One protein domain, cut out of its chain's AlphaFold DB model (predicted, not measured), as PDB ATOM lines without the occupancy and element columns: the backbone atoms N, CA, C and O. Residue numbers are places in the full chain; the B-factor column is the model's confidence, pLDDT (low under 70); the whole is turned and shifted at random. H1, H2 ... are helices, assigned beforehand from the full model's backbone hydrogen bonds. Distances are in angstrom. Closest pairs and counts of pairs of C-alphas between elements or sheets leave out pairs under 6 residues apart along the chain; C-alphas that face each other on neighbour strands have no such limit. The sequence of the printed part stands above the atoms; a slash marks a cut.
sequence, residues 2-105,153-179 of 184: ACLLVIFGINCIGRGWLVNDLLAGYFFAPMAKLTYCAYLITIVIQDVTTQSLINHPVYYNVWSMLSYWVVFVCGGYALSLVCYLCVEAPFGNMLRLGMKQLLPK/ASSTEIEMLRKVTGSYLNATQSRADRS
ATOM      1  N   ALA A   2       7.130  12.549  47.030       70.94
ATOM      2  CA  ALA A   2       6.959  13.149  45.700       70.94
ATOM      3  C   ALA A   2       5.645  12.772  44.983       70.94
ATOM      4  O   ALA A   2       4.982  13.651  44.448       70.94
ATOM      5  N   CYS A   3       5.207  11.507  45.045       66.38
ATOM      6  CA  CYS A   3       3.926  11.095  44.446       66.38
ATOM      7  C   CYS A   3       2.719  11.856  45.007       66.38
ATOM      8  O   CYS A   3       1.843  12.241  44.242       66.38
ATOM      9  N   LEU A   4       2.676  12.110  46.319       69.88
ATOM     10  CA  LEU A   4       1.556  12.827  46.933       69.88
ATOM     11  C   LEU A   4       1.538  14.301  46.519       69.88
ATOM     12  O   LEU A   4       0.463  14.834  46.281       69.88
ATOM     13  N   LEU A   5       2.704  14.935  46.357       73.38
ATOM     14  CA  LEU A   5       2.793  16.313  45.861       73.38
ATOM     15  C   LEU A   5       2.375  16.441  44.393       73.38
ATOM     16  O   LEU A   5       1.740  17.425  44.033       73.38
ATOM     17  N   VAL A   6       2.679  15.445  43.557       73.94
ATOM     18  CA  VAL A   6       2.239  15.422  42.153       73.94
ATOM     19  C   VAL A   6       0.724  15.226  42.063       73.94
ATOM     20  O   VAL A   6       0.055  15.950  41.331       73.94
ATOM     21  N   ILE A   7       0.162  14.311  42.860       72.69
ATOM     22  CA  ILE A   7      -1.288  14.059  42.903       72.69
ATOM     23  C   ILE A   7      -2.041  15.268  43.475       72.69
ATOM     24  O   ILE A   7      -3.071  15.665  42.929       72.69
ATOM     25  N   PHE A   8      -1.519  15.882  44.539       74.19
ATOM     26  CA  PHE A   8      -2.082  17.089  45.143       74.19
ATOM     27  C   PHE A   8      -1.956  18.296  44.208       74.19
ATOM     28  O   PHE A   8      -2.916  19.033  44.038       74.19
ATOM     29  N   GLY A   9      -0.823  18.454  43.518       74.06
ATOM     30  CA  GLY A   9      -0.632  19.495  42.509       74.06
ATOM     31  C   GLY A   9      -1.620  19.375  41.348       74.06
ATOM     32  O   GLY A   9      -2.247  20.360  40.975       74.06
ATOM     33  N   ILE A  10      -1.832  18.165  40.822       71.81
ATOM     34  CA  ILE A  10      -2.792  17.913  39.734       71.81
ATOM     35  C   ILE A  10      -4.240  18.174  40.184       71.81
ATOM     36  O   ILE A  10      -5.013  18.759  39.424       71.81
ATOM     37  N   ASN A  11      -4.602  17.796  41.415       68.50
ATOM     38  CA  ASN A  11      -5.946  18.029  41.953       68.50
ATOM     39  C   ASN A  11      -6.196  19.502  42.326       68.50
ATOM     40  O   ASN A  11      -7.266  20.029  42.034       68.50
ATOM     41  N   CYS A  12      -5.219  20.199  42.913       62.53
ATOM     42  CA  CYS A  12      -5.370  21.592  43.348       62.53
ATOM     43  C   CYS A  12      -5.291  22.616  42.206       62.53
ATOM     44  O   CYS A  12      -5.821  23.713  42.345       62.53
ATOM     45  N   ILE A  13      -4.678  22.275  41.066       69.75
ATOM     46  CA  ILE A  13      -4.575  23.162  39.889       69.75
ATOM     47  C   ILE A  13      -5.887  23.203  39.071       69.75
ATOM     48  O   ILE A  13      -5.972  23.871  38.042       69.75
ATOM     49  N   GLY A  14      -6.952  22.519  39.509       56.44
ATOM     50  CA  GLY A  14      -8.272  22.591  38.864       56.44
ATOM     51  C   GLY A  14      -8.347  21.889  37.502       56.44
ATOM     52  O   GLY A  14      -9.391  21.892  36.860       56.44
ATOM     53  N   ARG A  15      -7.275  21.206  37.070       59.09
ATOM     54  CA  ARG A  15      -7.250  20.314  35.890       59.09
ATOM     55  C   ARG A  15      -7.670  18.888  36.265       59.09
ATOM     56  O   ARG A  15      -7.167  17.912  35.717       59.09
ATOM     57  N   GLY A  16      -8.606  18.775  37.206       58.38
ATOM     58  CA  GLY A  16      -9.164  17.511  37.672       58.38
ATOM     59  C   GLY A  16     -10.120  16.860  36.676       58.38
ATOM     60  O   GLY A  16     -10.491  15.720  36.899       58.38
ATOM     61  N   TRP A  17     -10.494  17.521  35.572       61.81
ATOM     62  CA  TRP A  17     -11.396  16.941  34.567       61.81
ATOM     63  C   TRP A  17     -10.898  15.585  34.051       61.81
ATOM     64  O   TRP A  17     -11.673  14.637  34.030       61.81
ATOM     65  N   LEU A  18      -9.603  15.450  33.745       62.41
ATOM     66  CA  LEU A  18      -9.053  14.180  33.262       62.41
ATOM     67  C   LEU A  18      -9.052  13.095  34.346       62.41
ATOM     68  O   LEU A  18      -9.277  11.930  34.052       62.41
ATOM     69  N   VAL A  19      -8.801  13.474  35.602       66.06
ATOM     70  CA  VAL A  19      -8.814  12.541  36.737       66.06
ATOM     71  C   VAL A  19     -10.245  12.137  37.074       66.06
ATOM     72  O   VAL A  19     -10.473  10.974  37.362       66.06
ATOM     73  N   ASN A  20     -11.202  13.062  36.981       65.25
ATOM     74  CA  ASN A  20     -12.624  12.811  37.173       65.25
ATOM     75  C   ASN A  20     -13.176  11.892  36.080       65.25
ATOM     76  O   ASN A  20     -13.938  10.997  36.399       65.25
ATOM     77  N   ASP A  21     -12.745  12.044  34.828       64.88
ATOM     78  CA  ASP A  21     -13.139  11.157  33.725       64.88
ATOM     79  C   ASP A  21     -12.480   9.765  33.846       64.88
ATOM     80  O   ASP A  21     -13.096   8.733  33.586       64.88
ATOM     81  N   LEU A  22     -11.243   9.708  34.356       67.31
ATOM     82  CA  LEU A  22     -10.533   8.459  34.655       67.31
ATOM     83  C   LEU A  22     -11.106   7.724  35.887       67.31
ATOM     84  O   LEU A  22     -11.106   6.494  35.907       67.31
ATOM     85  N   LEU A  23     -11.601   8.457  36.896       61.19
ATOM     86  CA  LEU A  23     -12.278   7.916  38.088       61.19
ATOM     87  C   LEU A  23     -13.747   7.563  37.823       61.19
ATOM     88  O   LEU A  23     -14.238   6.586  38.382       61.19
ATOM     89  N   ALA A  24     -14.444   8.346  36.995       63.28
ATOM     90  CA  ALA A  24     -15.808   8.062  36.550       63.28
ATOM     91  C   ALA A  24     -15.839   6.922  35.520       63.28
ATOM     92  O   ALA A  24     -16.862   6.262  35.341       63.28
ATOM     93  N   GLY A  25     -14.706   6.647  34.870       59.41
ATOM     94  CA  GLY A  25     -14.543   5.516  33.979       59.41
ATOM     95  C   GLY A  25     -14.685   4.183  34.716       59.41
ATOM     96  O   GLY A  25     -13.900   3.847  35.606       59.41
ATOM     97  N   TYR A  26     -15.609   3.342  34.238       62.28
ATOM     98  CA  TYR A  26     -15.797   1.940  34.655       62.28
ATOM     99  C   TYR A  26     -14.514   1.085  34.559       62.28
ATOM    100  O   TYR A  26     -14.479  -0.052  35.015       62.28
ATOM    101  N   PHE A  27     -13.441   1.629  33.984       61.75
ATOM    102  CA  PHE A  27     -12.133   1.009  33.811       61.75
ATOM    103  C   PHE A  27     -11.261   1.016  35.079       61.75
ATOM    104  O   PHE A  27     -10.405   0.145  35.247       61.75
ATOM    105  N   PHE A  28     -11.484   1.945  36.014       66.69
ATOM    106  CA  PHE A  28     -10.702   1.990  37.255       66.69
ATOM    107  C   PHE A  28     -11.129   0.908  38.257       66.69
ATOM    108  O   PHE A  28     -10.307   0.372  39.000       66.69
ATOM    109  N   ALA A  29     -12.407   0.524  38.231       69.56
ATOM    110  CA  ALA A  29     -12.963  -0.523  39.081       69.56
ATOM    111  C   ALA A  29     -12.349  -1.929  38.861       69.56
ATOM    112  O   ALA A  29     -12.105  -2.608  39.864       69.56
ATOM    113  N   PRO A  30     -12.099  -2.406  37.625       75.56
ATOM    114  CA  PRO A  30     -11.377  -3.654  37.381       75.56
ATOM    115  C   PRO A  30      -9.868  -3.512  37.633       75.56
ATOM    116  O   PRO A  30      -9.271  -4.387  38.257       75.56
ATOM    117  N   MET A  31      -9.254  -2.379  37.271       75.94
ATOM    118  CA  MET A  31      -7.824  -2.127  37.517       75.94
ATOM    119  C   MET A  31      -7.461  -2.104  39.009       75.94
ATOM    120  O   MET A  31      -6.443  -2.669  39.415       75.94
ATOM    121  N   ALA A  32      -8.308  -1.515  39.856       78.06
ATOM    122  CA  ALA A  32      -8.111  -1.528  41.304       78.06
ATOM    123  C   ALA A  32      -8.184  -2.957  41.876       78.06
ATOM    124  O   ALA A  32      -7.392  -3.331  42.739       78.06
ATOM    125  N   LYS A  33      -9.091  -3.792  41.356       78.44
ATOM    126  CA  LYS A  33      -9.196  -5.199  41.768       78.44
ATOM    127  C   LYS A  33      -8.007  -6.033  41.287       78.44
ATOM    128  O   LYS A  33      -7.513  -6.865  42.044       78.44
ATOM    129  N   LEU A  34      -7.518  -5.792  40.071       81.69
ATOM    130  CA  LEU A  34      -6.349  -6.482  39.523       81.69
ATOM    131  C   LEU A  34      -5.083  -6.140  40.310       81.69
ATOM    132  O   LEU A  34      -4.348  -7.039  40.709       81.69
ATOM    133  N   THR A  35      -4.857  -4.859  40.604       84.56
ATOM    134  CA  THR A  35      -3.701  -4.424  41.409       84.56
ATOM    135  C   THR A  35      -3.769  -4.943  42.847       84.56
ATOM    136  O   THR A  35      -2.747  -5.362  43.388       84.56
ATOM    137  N   TYR A  36      -4.965  -5.019  43.440       84.75
ATOM    138  CA  TYR A  36      -5.164  -5.675  44.734       84.75
ATOM    139  C   TYR A  36      -4.833  -7.175  44.684       84.75
ATOM    140  O   TYR A  36      -4.127  -7.686  45.554       84.75
ATOM    141  N   CYS A  37      -5.278  -7.881  43.642       84.50
ATOM    142  CA  CYS A  37      -4.942  -9.289  43.440       84.50
ATOM    143  C   CYS A  37      -3.424  -9.477  43.279       84.50
ATOM    144  O   CYS A  37      -2.824 -10.286  43.985       84.50
ATOM    145  N   ALA A  38      -2.778  -8.666  42.436       87.44
ATOM    146  CA  ALA A  38      -1.328  -8.666  42.246       87.44
ATOM    147  C   ALA A  38      -0.564  -8.466  43.555       87.44
ATOM    148  O   ALA A  38       0.402  -9.184  43.818       87.44
ATOM    149  N   TYR A  39      -1.031  -7.556  44.407       87.75
ATOM    150  CA  TYR A  39      -0.444  -7.330  45.722       87.75
ATOM    151  C   TYR A  39      -0.509  -8.580  46.613       87.75
ATOM    152  O   TYR A  39       0.514  -8.986  47.166       87.75
ATOM    153  N   LEU A  40      -1.672  -9.239  46.701       86.44
ATOM    154  CA  LEU A  40      -1.817 -10.456  47.507       86.44
ATOM    155  C   LEU A  40      -0.940 -11.604  46.994       86.44
ATOM    156  O   LEU A  40      -0.260 -12.247  47.792       86.44
ATOM    157  N   ILE A  41      -0.903 -11.836  45.677       87.88
ATOM    158  CA  ILE A  41      -0.042 -12.867  45.078       87.88
ATOM    159  C   ILE A  41       1.430 -12.575  45.383       87.88
ATOM    160  O   ILE A  41       2.168 -13.475  45.774       87.88
ATOM    161  N   THR A  42       1.857 -11.322  45.235       87.44
ATOM    162  CA  THR A  42       3.260 -10.938  45.439       87.44
ATOM    163  C   THR A  42       3.708 -11.203  46.880       87.44
ATOM    164  O   THR A  42       4.802 -11.729  47.079       87.44
ATOM    165  N   ILE A  43       2.852 -10.932  47.875       88.50
ATOM    166  CA  ILE A  43       3.127 -11.269  49.284       88.50
ATOM    167  C   ILE A  43       3.307 -12.779  49.471       88.50
ATOM    168  O   ILE A  43       4.256 -13.203  50.127       88.50
ATOM    169  N   VAL A  44       2.433 -13.597  48.876       88.25
ATOM    170  CA  VAL A  44       2.518 -15.063  48.987       88.25
ATOM    171  C   VAL A  44       3.806 -15.591  48.353       88.25
ATOM    172  O   VAL A  44       4.508 -16.394  48.963       88.25
ATOM    173  N   ILE A  45       4.161 -15.118  47.154       86.06
ATOM    174  CA  ILE A  45       5.405 -15.533  46.489       86.06
ATOM    175  C   ILE A  45       6.615 -15.093  47.327       86.06
ATOM    176  O   ILE A  45       7.580 -15.851  47.439       86.06
ATOM    177  N   GLN A  46       6.571 -13.912  47.956       86.88
ATOM    178  CA  GLN A  46       7.645 -13.438  48.832       86.88
ATOM    179  C   GLN A  46       7.832 -14.347  50.050       86.88
ATOM    180  O   GLN A  46       8.970 -14.681  50.382       86.88
ATOM    181  N   ASP A  47       6.742 -14.779  50.686       88.75
ATOM    182  CA  ASP A  47       6.789 -15.684  51.838       88.75
ATOM    183  C   ASP A  47       7.393 -17.047  51.456       88.75
ATOM    184  O   ASP A  47       8.380 -17.489  52.048       88.75
ATOM    185  N   VAL A  48       6.904 -17.651  50.365       86.81
ATOM    186  CA  VAL A  48       7.419 -18.930  49.840       86.81
ATOM    187  C   VAL A  48       8.894 -18.826  49.436       86.81
ATOM    188  O   VAL A  48       9.695 -19.723  49.714       86.81
ATOM    189  N   THR A  49       9.282 -17.715  48.806       84.44
ATOM    190  CA  THR A  49      10.672 -17.475  48.391       84.44
ATOM    191  C   THR A  49      11.586 -17.306  49.603       84.44
ATOM    192  O   THR A  49      12.691 -17.846  49.617       84.44
ATOM    193  N   THR A  50      11.116 -16.621  50.649       85.38
ATOM    194  CA  THR A  50      11.868 -16.434  51.899       85.38
ATOM    195  C   THR A  50      12.092 -17.772  52.605       85.38
ATOM    196  O   THR A  50      13.212 -18.065  53.020       85.38
ATOM    197  N   GLN A  51      11.072 -18.634  52.659       84.81
ATOM    198  CA  GLN A  51      11.202 -19.991  53.201       84.81
ATOM    199  C   GLN A  51      12.165 -20.864  52.379       84.81
ATOM    200  O   GLN A  51      12.960 -21.614  52.947       84.81
ATOM    201  N   SER A  52      12.147 -20.754  51.046       82.06
ATOM    202  CA  SER A  52      13.104 -21.468  50.185       82.06
ATOM    203  C   SER A  52      14.547 -21.008  50.396       82.06
ATOM    204  O   SER A  52      15.445 -21.846  50.467       82.06
ATOM    205  N   LEU A  53      14.781 -19.700  50.547       81.81
ATOM    206  CA  LEU A  53      16.124 -19.148  50.762       81.81
ATOM    207  C   LEU A  53      16.764 -19.624  52.073       81.81
ATOM    208  O   LEU A  53      17.980 -19.786  52.133       81.81
ATOM    209  N   ILE A  54      15.956 -19.866  53.110       81.88
ATOM    210  CA  ILE A  54      16.432 -20.391  54.400       81.88
ATOM    211  C   ILE A  54      16.909 -21.845  54.258       81.88
ATOM    212  O   ILE A  54      17.894 -22.232  54.881       81.88
ATOM    213  N   ASN A  55      16.234 -22.644  53.427       79.12
ATOM    214  CA  ASN A  55      16.545 -24.064  53.244       79.12
ATOM    215  C   ASN A  55      17.694 -24.317  52.257       79.12
ATOM    216  O   ASN A  55      18.364 -25.343  52.353       79.12
ATOM    217  N   HIS A  56      17.929 -23.406  51.308       73.19
ATOM    218  CA  HIS A  56      18.979 -23.558  50.306       73.19
ATOM    219  C   HIS A  56      19.745 -22.237  50.128       73.19
ATOM    220  O   HIS A  56      19.287 -21.359  49.392       73.19
ATOM    221  N   PRO A  57      20.917 -22.059  50.770       73.44
ATOM    222  CA  PRO A  57      21.698 -20.840  50.619       73.44
ATOM    223  C   PRO A  57      22.236 -20.749  49.185       73.44
ATOM    224  O   PRO A  57      23.140 -21.481  48.784       73.44
ATOM    225  N   VAL A  58      21.641 -19.866  48.384       72.00
ATOM    226  CA  VAL A  58      22.071 -19.599  47.007       72.00
ATOM    227  C   VAL A  58      23.256 -18.634  47.036       72.00
ATOM    228  O   VAL A  58      23.190 -17.575  47.659       72.00
ATOM    229  N   TYR A  59      24.342 -18.982  46.344       73.88
ATOM    230  CA  TYR A  59      25.500 -18.101  46.187       73.88
ATOM    231  C   TYR A  59      25.099 -16.789  45.498       73.88
ATOM    232  O   TYR A  59      24.436 -16.792  44.459       73.88
ATOM    233  N   TYR A  60      25.508 -15.657  46.076       74.94
ATOM    234  CA  TYR A  60      25.143 -14.333  45.581       74.94
ATOM    235  C   TYR A  60      25.827 -14.045  44.239       74.94
ATOM    236  O   TYR A  60      27.036 -13.830  44.169       74.94
ATOM    237  N   ASN A  61      25.038 -14.021  43.166       85.62
ATOM    238  CA  ASN A  61      25.458 -13.576  41.845       85.62
ATOM    239  C   ASN A  61      24.455 -12.537  41.332       85.62
ATOM    240  O   ASN A  61      23.245 -12.774  41.338       85.62
ATOM    241  N   VAL A  62      24.962 -11.384  40.885       84.94
ATOM    242  CA  VAL A  62      24.155 -10.243  40.421       84.94
ATOM    243  C   VAL A  62      23.248 -10.641  39.255       84.94
ATOM    244  O   VAL A  62      22.086 -10.241  39.209       84.94
ATOM    245  N   TRP A  63      23.747 -11.480  38.345       86.88
ATOM    246  CA  TRP A  63      22.987 -11.901  37.168       86.88
ATOM    247  C   TRP A  63      21.831 -12.835  37.528       86.88
ATOM    248  O   TRP A  63      20.707 -12.668  37.051       86.88
ATOM    249  N   SER A  64      22.076 -13.757  38.459       83.31
ATOM    250  CA  SER A  64      21.043 -14.636  39.001       83.31
ATOM    251  C   SER A  64      19.990 -13.839  39.771       83.31
ATOM    252  O   SER A  64      18.801 -14.035  39.537       83.31
ATOM    253  N   MET A  65      20.392 -12.879  40.611       83.50
ATOM    254  CA  MET A  65      19.451 -12.041  41.367       83.50
ATOM    255  C   MET A  65      18.548 -11.192  40.471       83.50
ATOM    256  O   MET A  65      17.350 -11.103  40.731       83.50
ATOM    257  N   LEU A  66      19.085 -10.630  39.383       87.50
ATOM    258  CA  LEU A  66      18.272  -9.898  38.413       87.50
ATOM    259  C   LEU A  66      17.242 -10.820  37.748       87.50
ATOM    260  O   LEU A  66      16.074 -10.455  37.640       87.50
ATOM    261  N   SER A  67      17.652 -12.027  37.347       86.06
ATOM    262  CA  SER A  67      16.730 -12.995  36.744       86.06
ATOM    263  C   SER A  67      15.617 -13.417  37.710       86.06
ATOM    264  O   SER A  67      14.452 -13.422  37.318       86.06
ATOM    265  N   TYR A  68      15.938 -13.657  38.987       84.00
ATOM    266  CA  TYR A  68      14.939 -13.937  40.020       84.00
ATOM    267  C   TYR A  68      13.983 -12.768  40.210       84.00
ATOM    268  O   TYR A  68      12.780 -12.985  40.286       84.00
ATOM    269  N   TRP A  69      14.488 -11.535  40.231       85.19
ATOM    270  CA  TRP A  69      13.647 -10.350  40.361       85.19
ATOM    271  C   TRP A  69      12.683 -10.195  39.178       85.19
ATOM    272  O   TRP A  69      11.489  -9.987  39.383       85.19
ATOM    273  N   VAL A  70      13.163 -10.370  37.943       88.50
ATOM    274  CA  VAL A  70      12.313 -10.303  36.743       88.50
ATOM    275  C   VAL A  70      11.257 -11.405  36.758       88.50
ATOM    276  O   VAL A  70      10.092 -11.122  36.493       88.50
ATOM    277  N   VAL A  71      11.628 -12.641  37.100       87.00
ATOM    278  CA  VAL A  71      10.684 -13.765  37.196       87.00
ATOM    279  C   VAL A  71       9.683 -13.550  38.328       87.00
ATOM    280  O   VAL A  71       8.511 -13.868  38.166       87.00
ATOM    281  N   PHE A  72      10.103 -12.967  39.446       84.50
ATOM    282  CA  PHE A  72       9.227 -12.668  40.573       84.50
ATOM    283  C   PHE A  72       8.188 -11.603  40.210       84.50
ATOM    284  O   PHE A  72       6.997 -11.787  40.448       84.50
ATOM    285  N   VAL A  73       8.621 -10.518  39.562       86.50
ATOM    286  CA  VAL A  73       7.731  -9.445  39.107       86.50
ATOM    287  C   VAL A  73       6.834  -9.945  37.974       86.50
ATOM    288  O   VAL A  73       5.613  -9.932  38.099       86.50
ATOM    289  N   CYS A  74       7.417 -10.436  36.881       88.50
ATOM    290  CA  CYS A  74       6.667 -10.900  35.714       88.50
ATOM    291  C   CYS A  74       5.752 -12.083  36.059       88.50
ATOM    292  O   CYS A  74       4.581 -12.082  35.685       88.50
ATOM    293  N   GLY A  75       6.248 -13.047  36.835       86.44
ATOM    294  CA  GLY A  75       5.483 -14.195  37.310       86.44
ATOM    295  C   GLY A  75       4.358 -13.799  38.263       86.44
ATOM    296  O   GLY A  75       3.242 -14.278  38.093       86.44
ATOM    297  N   GLY A  76       4.592 -12.878  39.204       87.38
ATOM    298  CA  GLY A  76       3.549 -12.370  40.105       87.38
ATOM    299  C   GLY A  76       2.430 -11.628  39.367       87.38
ATOM    300  O   GLY A  76       1.243 -11.853  39.629       87.38
ATOM    301  N   TYR A  77       2.781 -10.804  38.377       86.25
ATOM    302  CA  TYR A  77       1.798 -10.139  37.518       86.25
ATOM    303  C   TYR A  77       1.055 -11.121  36.600       86.25
ATOM    304  O   TYR A  77      -0.160 -11.013  36.457       86.25
ATOM    305  N   ALA A  78       1.734 -12.120  36.029       87.56
ATOM    306  CA  ALA A  78       1.082 -13.145  35.213       87.56
ATOM    307  C   ALA A  78       0.108 -13.998  36.042       87.56
ATOM    308  O   ALA A  78      -1.030 -14.217  35.631       87.56
ATOM    309  N   LEU A  79       0.523 -14.436  37.234       86.25
ATOM    310  CA  LEU A  79      -0.297 -15.267  38.113       86.25
ATOM    311  C   LEU A  79      -1.512 -14.496  38.644       86.25
ATOM    312  O   LEU A  79      -2.618 -15.028  38.677       86.25
ATOM    313  N   SER A  80      -1.329 -13.228  39.015       85.69
ATOM    314  CA  SER A  80      -2.443 -12.378  39.442       85.69
ATOM    315  C   SER A  80      -3.419 -12.061  38.318       85.69
ATOM    316  O   SER A  80      -4.620 -12.030  38.569       85.69
ATOM    317  N   LEU A  81      -2.943 -11.915  37.080       84.38
ATOM    318  CA  LEU A  81      -3.807 -11.785  35.909       84.38
ATOM    319  C   LEU A  81      -4.626 -13.061  35.677       84.38
ATOM    320  O   LEU A  81      -5.828 -12.976  35.441       84.38
ATOM    321  N   VAL A  82      -4.021 -14.245  35.815       86.00
ATOM    322  CA  VAL A  82      -4.744 -15.525  35.728       86.00
ATOM    323  C   VAL A  82      -5.785 -15.647  36.844       86.00
ATOM    324  O   VAL A  82      -6.943 -15.947  36.562       86.00
ATOM    325  N   CYS A  83      -5.415 -15.362  38.095       83.00
ATOM    326  CA  CYS A  83      -6.351 -15.357  39.221       83.00
ATOM    327  C   CYS A  83      -7.494 -14.355  39.010       83.00
ATOM    328  O   CYS A  83      -8.650 -14.681  39.270       83.00
ATOM    329  N   TYR A  84      -7.186 -13.163  38.496       83.44
ATOM    330  CA  TYR A  84      -8.175 -12.148  38.163       83.44
ATOM    331  C   TYR A  84      -9.155 -12.649  37.097       83.44
ATOM    332  O   TYR A  84     -10.361 -12.580  37.314       83.44
ATOM    333  N   LEU A  85      -8.667 -13.231  35.996       81.12
ATOM    334  CA  LEU A  85      -9.517 -13.799  34.943       81.12
ATOM    335  C   LEU A  85     -10.379 -14.961  35.458       81.12
ATOM    336  O   LEU A  85     -11.562 -15.042  35.126       81.12
ATOM    337  N   CYS A  86      -9.818 -15.828  36.305       80.75
ATOM    338  CA  CYS A  86     -10.543 -16.937  36.926       80.75
ATOM    339  C   CYS A  86     -11.649 -16.477  37.878       80.75
ATOM    340  O   CYS A  86     -12.602 -17.222  38.076       80.75
ATOM    341  N   VAL A  87     -11.541 -15.288  38.475       76.69
ATOM    342  CA  VAL A  87     -12.582 -14.717  39.342       76.69
ATOM    343  C   VAL A  87     -13.567 -13.879  38.530       76.69
ATOM    344  O   VAL A  87     -14.772 -13.979  38.732       76.69
ATOM    345  N   GLU A  88     -13.104 -13.090  37.568       74.06
ATOM    346  CA  GLU A  88     -13.982 -12.220  36.790       74.06
ATOM    347  C   GLU A  88     -14.862 -13.004  35.803       74.06
ATOM    348  O   GLU A  88     -16.051 -12.706  35.684       74.06
ATOM    349  N   ALA A  89     -14.345 -14.056  35.157       71.25
ATOM    350  CA  ALA A  89     -15.123 -14.895  34.240       71.25
ATOM    351  C   ALA A  89     -16.378 -15.534  34.884       71.25
ATOM    352  O   ALA A  89     -17.463 -15.431  34.296       71.25
ATOM    353  N   PRO A  90     -16.314 -16.155  36.082       69.00
ATOM    354  CA  PRO A  90     -17.506 -16.679  36.744       69.00
ATOM    355  C   PRO A  90     -18.388 -15.572  37.328       69.00
ATOM    356  O   PRO A  90     -19.613 -15.669  37.223       69.00
ATOM    357  N   PHE A  91     -17.816 -14.498  37.888       66.12
ATOM    358  CA  PHE A  91     -18.608 -13.419  38.490       66.12
ATOM    359  C   PHE A  91     -19.348 -12.568  37.453       66.12
ATOM    360  O   PHE A  91     -20.506 -12.214  37.673       66.12
ATOM    361  N   GLY A  92     -18.738 -12.286  36.301       66.44
ATOM    362  CA  GLY A  92     -19.389 -11.568  35.205       66.44
ATOM    363  C   GLY A  92     -20.568 -12.352  34.626       66.44
ATOM    364  O   GLY A  92     -21.629 -11.784  34.353       66.44
ATOM    365  N   ASN A  93     -20.426 -13.675  34.509       65.69
ATOM    366  CA  ASN A  93     -21.499 -14.527  34.004       65.69
ATOM    367  C   ASN A  93     -22.616 -14.731  35.047       65.69
ATOM    368  O   ASN A  93     -23.799 -14.666  34.704       65.69
ATOM    369  N   MET A  94     -22.268 -14.888  36.333       61.31
ATOM    370  CA  MET A  94     -23.247 -14.970  37.425       61.31
ATOM    371  C   MET A  94     -24.015 -13.666  37.637       61.31
ATOM    372  O   MET A  94     -25.222 -13.728  37.842       61.31
ATOM    373  N   LEU A  95     -23.379 -12.495  37.552       66.56
ATOM    374  CA  LEU A  95     -24.078 -11.213  37.683       66.56
ATOM    375  C   LEU A  95     -25.092 -11.022  36.547       66.56
ATOM    376  O   LEU A  95     -26.229 -10.611  36.782       66.56
ATOM    377  N   ARG A  96     -24.722 -11.408  35.319       62.34
ATOM    378  CA  ARG A  96     -25.613 -11.354  34.152       62.34
ATOM    379  C   ARG A  96     -26.793 -12.325  34.263       62.34
ATOM    380  O   ARG A  96     -27.876 -12.012  33.776       62.34
ATOM    381  N   LEU A  97     -26.601 -13.488  34.887       64.31
ATOM    382  CA  LEU A  97     -27.668 -14.462  35.144       64.31
ATOM    383  C   LEU A  97     -28.543 -14.057  36.343       64.31
ATOM    384  O   LEU A  97     -29.767 -14.109  36.244       64.31
ATOM    385  N   GLY A  98     -27.942 -13.568  37.427       69.00
ATOM    386  CA  GLY A  98     -28.635 -13.104  38.629       69.00
ATOM    387  C   GLY A  98     -29.486 -11.857  38.384       69.00
ATOM    388  O   GLY A  98     -30.637 -11.808  38.810       69.00
ATOM    389  N   MET A  99     -28.998 -10.882  37.605       62.31
ATOM    390  CA  MET A  99     -29.793  -9.703  37.227       62.31
ATOM    391  C   MET A  99     -30.953 -10.050  36.283       62.31
ATOM    392  O   MET A  99     -31.991  -9.400  36.346       62.31
ATOM    393  N   LYS A 100     -30.840 -11.106  35.463       58.56
ATOM    394  CA  LYS A 100     -31.962 -11.621  34.653       58.56
ATOM    395  C   LYS A 100     -33.029 -12.343  35.483       58.56
ATOM    396  O   LYS A 100     -34.163 -12.443  35.030       58.56
ATOM    397  N   GLN A 101     -32.672 -12.854  36.661       60.22
ATOM    398  CA  GLN A 101     -33.610 -13.484  37.594       60.22
ATOM    399  C   GLN A 101     -34.246 -12.476  38.564       60.22
ATOM    400  O   GLN A 101     -35.363 -12.704  39.021       60.22
ATOM    401  N   LEU A 102     -33.567 -11.359  38.851       59.03
ATOM    402  CA  LEU A 102     -34.044 -10.300  39.752       59.03
ATOM    403  C   LEU A 102     -34.787  -9.155  39.050       59.03
ATOM    404  O   LEU A 102     -35.525  -8.433  39.714       59.03
ATOM    405  N   LEU A 103     -34.628  -8.979  37.736       58.69
ATOM    406  CA  LEU A 103     -35.506  -8.119  36.942       58.69
ATOM    407  C   LEU A 103     -36.742  -8.936  36.540       58.69
ATOM    408  O   LEU A 103     -36.644  -9.763  35.627       58.69
ATOM    409  N   PRO A 104     -37.911  -8.748  37.186       53.84
ATOM    410  CA  PRO A 104     -39.144  -9.308  36.670       53.84
ATOM    411  C   PRO A 104     -39.334  -8.784  35.247       53.84
ATOM    412  O   PRO A 104     -39.307  -7.578  35.003       53.84
ATOM    413  N   LYS A 105     -39.497  -9.722  34.309       51.66
ATOM    414  CA  LYS A 105     -39.957  -9.480  32.938       51.66
ATOM    415  C   LYS A 105     -41.044  -8.391  33.007       51.66
ATOM    416  O   LYS A 105     -42.040  -8.646  33.690       51.66
ATOM    417  N   ALA A 153     -30.818  17.622  53.743       62.03
ATOM    418  CA  ALA A 153     -30.097  17.171  54.936       62.03
ATOM    419  C   ALA A 153     -28.920  18.102  55.284       62.03
ATOM    420  O   ALA A 153     -28.785  18.527  56.437       62.03
ATOM    421  N   SER A 154     -28.124  18.504  54.285       68.25
ATOM    422  CA  SER A 154     -27.000  19.426  54.493       68.25
ATOM    423  C   SER A 154     -27.465  20.819  54.929       68.25
ATOM    424  O   SER A 154     -26.806  21.449  55.760       68.25
ATOM    425  N   SER A 155     -28.589  21.314  54.403       71.25
ATOM    426  CA  SER A 155     -29.131  22.620  54.797       71.25
ATOM    427  C   SER A 155     -29.633  22.609  56.246       71.25
ATOM    428  O   SER A 155     -29.443  23.584  56.978       71.25
ATOM    429  N   THR A 156     -30.198  21.485  56.694       74.31
ATOM    430  CA  THR A 156     -30.687  21.321  58.072       74.31
ATOM    431  C   THR A 156     -29.537  21.268  59.085       74.31
ATOM    432  O   THR A 156     -29.606  21.901  60.143       74.31
ATOM    433  N   GLU A 157     -28.441  20.576  58.757       71.56
ATOM    434  CA  GLU A 157     -27.237  20.545  59.600       71.56
ATOM    435  C   GLU A 157     -26.571  21.922  59.714       71.56
ATOM    436  O   GLU A 157     -26.202  22.346  60.814       71.56
ATOM    437  N   ILE A 158     -26.472  22.665  58.607       72.69
ATOM    438  CA  ILE A 158     -25.903  24.020  58.606       72.69
ATOM    439  C   ILE A 158     -26.761  24.971  59.456       72.69
ATOM    440  O   ILE A 158     -26.220  25.793  60.205       72.69
ATOM    441  N   GLU A 159     -28.090  24.850  59.405       78.88
ATOM    442  CA  GLU A 159     -28.978  25.656  60.247       78.88
ATOM    443  C   GLU A 159     -28.829  25.314  61.740       78.88
ATOM    444  O   GLU A 159     -28.770  26.224  62.578       78.88
ATOM    445  N   MET A 160     -28.699  24.029  62.086       76.44
ATOM    446  CA  MET A 160     -28.442  23.610  63.467       76.44
ATOM    447  C   MET A 160     -27.111  24.163  63.987       76.44
ATOM    448  O   MET A 160     -27.078  24.745  65.074       76.44
ATOM    449  N   LEU A 161     -26.033  24.078  63.200       72.69
ATOM    450  CA  LEU A 161     -24.728  24.629  63.579       72.69
ATOM    451  C   LEU A 161     -24.776  26.147  63.784       72.69
ATOM    452  O   LEU A 161     -24.147  26.665  64.712       72.69
ATOM    453  N   ARG A 162     -25.559  26.869  62.977       78.06
ATOM    454  CA  ARG A 162     -25.737  28.318  63.130       78.06
ATOM    455  C   ARG A 162     -26.478  28.672  64.420       78.06
ATOM    456  O   ARG A 162     -26.059  29.598  65.115       78.06
ATOM    457  N   LYS A 163     -27.535  27.929  64.766       81.69
ATOM    458  CA  LYS A 163     -28.277  28.121  66.026       81.69
ATOM    459  C   LYS A 163     -27.398  27.830  67.236       81.69
ATOM    460  O   LYS A 163     -27.330  28.653  68.144       81.69
ATOM    461  N   VAL A 164     -26.665  26.717  67.209       80.56
ATOM    462  CA  VAL A 164     -25.742  26.332  68.283       80.56
ATOM    463  C   VAL A 164     -24.648  27.387  68.459       80.56
ATOM    464  O   VAL A 164     -24.448  27.890  69.565       80.56
ATOM    465  N   THR A 165     -23.997  27.808  67.372       78.25
ATOM    466  CA  THR A 165     -22.944  28.837  67.413       78.25
ATOM    467  C   THR A 165     -23.477  30.181  67.921       78.25
ATOM    468  O   THR A 165     -22.825  30.832  68.738       78.25
ATOM    469  N   GLY A 166     -24.686  30.578  67.510       78.00
ATOM    470  CA  GLY A 166     -25.351  31.786  68.010       78.00
ATOM    471  C   GLY A 166     -25.669  31.726  69.508       78.00
ATOM    472  O   GLY A 166     -25.457  32.706  70.223       78.00
ATOM    473  N   SER A 167     -26.107  30.569  70.014       76.31
ATOM    474  CA  SER A 167     -26.327  30.356  71.449       76.31
ATOM    475  C   SER A 167     -25.029  30.439  72.257       76.31
ATOM    476  O   SER A 167     -25.035  31.039  73.332       76.31
ATOM    477  N   TYR A 168     -23.912  29.914  71.741       67.44
ATOM    478  CA  TYR A 168     -22.607  30.041  72.401       67.44
ATOM    479  C   TYR A 168     -22.118  31.490  72.439       67.44
ATOM    480  O   TYR A 168     -21.707  31.953  73.503       67.44
ATOM    481  N   LEU A 169     -22.229  32.225  71.329       71.62
ATOM    482  CA  LEU A 169     -21.853  33.641  71.260       71.62
ATOM    483  C   LEU A 169     -22.660  34.497  72.246       71.62
ATOM    484  O   LEU A 169     -22.077  35.248  73.029       71.62
ATOM    485  N   ASN A 170     -23.981  34.311  72.294       73.81
ATOM    486  CA  ASN A 170     -24.844  35.027  73.237       73.81
ATOM    487  C   ASN A 170     -24.562  34.654  74.704       73.81
ATOM    488  O   ASN A 170     -24.573  35.525  75.576       73.81
ATOM    489  N   ALA A 171     -24.251  33.386  74.991       69.12
ATOM    490  CA  ALA A 171     -23.859  32.956  76.333       69.12
ATOM    491  C   ALA A 171     -22.509  33.556  76.761       69.12
ATOM    492  O   ALA A 171     -22.350  33.958  77.917       69.12
ATOM    493  N   THR A 172     -21.547  33.670  75.840       66.94
ATOM    494  CA  THR A 172     -20.257  34.317  76.118       66.94
ATOM    495  C   THR A 172     -20.385  35.828  76.296       66.94
ATOM    496  O   THR A 172     -19.768  36.366  77.213       66.94
ATOM    497  N   GLN A 173     -21.245  36.493  75.517       70.56
ATOM    498  CA  GLN A 173     -21.544  37.922  75.656       70.56
ATOM    499  C   GLN A 173     -22.178  38.217  77.026       70.56
ATOM    500  O   GLN A 173     -21.695  39.069  77.767       70.56
ATOM    501  N   SER A 174     -23.179  37.425  77.435       64.81
ATOM    502  CA  SER A 174     -23.836  37.575  78.745       64.81
ATOM    503  C   SER A 174     -22.892  37.311  79.927       64.81
ATOM    504  O   SER A 174     -23.063  37.884  81.005       64.81
ATOM    505  N   ARG A 175     -21.874  36.458  79.746       62.16
ATOM    506  CA  ARG A 175     -20.843  36.207  80.764       62.16
ATOM    507  C   ARG A 175     -19.807  37.333  80.827       62.16
ATOM    508  O   ARG A 175     -19.373  37.677  81.926       62.16
ATOM    509  N   ALA A 176     -19.449  37.917  79.685       64.31
ATOM    510  CA  ALA A 176     -18.555  39.069  79.610       64.31
ATOM    511  C   ALA A 176     -19.181  40.311  80.268       64.31
ATOM    512  O   ALA A 176     -18.533  40.928  81.116       64.31
ATOM    513  N   ASP A 177     -20.457  40.599  79.995       64.50
ATOM    514  CA  ASP A 177     -21.165  41.747  80.583       64.50
ATOM    515  C   ASP A 177     -21.299  41.640  82.112       64.50
ATOM    516  O   ASP A 177     -21.092  42.622  82.826       64.50
ATOM    517  N   ARG A 178     -21.546  40.436  82.655       63.09
ATOM    518  CA  ARG A 178     -21.548  40.230  84.119       63.09
ATOM    519  C   ARG A 178     -20.174  40.448  84.744       63.09
ATOM    520  O   ARG A 178     -20.083  41.057  85.801       63.09
ATOM    521  N   SER A 179     -19.105  39.999  84.082       61.88
ATOM    522  CA  SER A 179     -17.738  40.185  84.587       61.88
ATOM    523  C   SER A 179     -17.270  41.644  84.567       61.88
ATOM    524  O   SER A 179     -16.392  42.016  85.345       61.88
TER     525      SER A 179
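This is residues 2 to 105 and 153 to 179 of the 184 residues of the protein "Hypothetical protein" of Chloropicon laureae (UniProt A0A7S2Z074). Two long helices, H4 and H3, form an open helical hairpin, crossing at a steep tilt and touching over a part of each, while two short helices, H1 and H2, make a hook off the first end of H3. Beyond a cut, a third long helix, H5, stands free of the rest. The printed part has 131 residues with five named helices, H1 to H5 in order, and no named strand; its class is all helix. It is extended, with a radius of gyration of the C-alphas of 28.0 A and spans of 84 by 58 by 34 A.

H4, residues 62 to 102, touches H3, residues 28 to 55, in a hairpin; they run opposite ways at a steep tilt of 43 degrees. Their closest C-alphas, those of Ala 38 and Ser 80, are 4.8 A apart; H3 touches H4 with residues 33 to 45 alone, and H4 touches H3 with residues 72 to 84 alone. H2, residues 17 to 24, is close to H3 but not clearly touching, about perpendicular at 73 degrees; the closest C-alphas, of Leu 22 and Phe 28, are 7.0 A apart. H1, residues 2 to 12, and H2 are near each other, their closest C-alphas 8.1 A apart. H5, residues 153 to 179, touches no helix. In H1, H2 and H5 every O i to N i+4 pair is within hydrogen-bond range; in H3 23 of 24 are, in H4 35 of 37.

H4 is 58.2 A long from C-alpha 62 at (24.155, -10.243, 40.421) to C-alpha 102. H3 measures 40.9 A, H5 39.5 A, H1 15.1 A and H2 10.1 A. H1 begins at C-alpha 2, (6.959, 13.149, 45.700), and H5 ends at C-alpha 179, (-17.738, 40.185, 84.587).

The farthest C-alphas, of Tyr 59 and Arg 178, are 84.0 A apart. Residues 106 to 152 are not printed; C-alphas 105 and 153 are 35.9 A apart across this cut. Of the links printed whole, none is long. Mean pLDDT of the printed part is 74.5, with 48 residues under 70, among them 11 to 29 and 90 to 105.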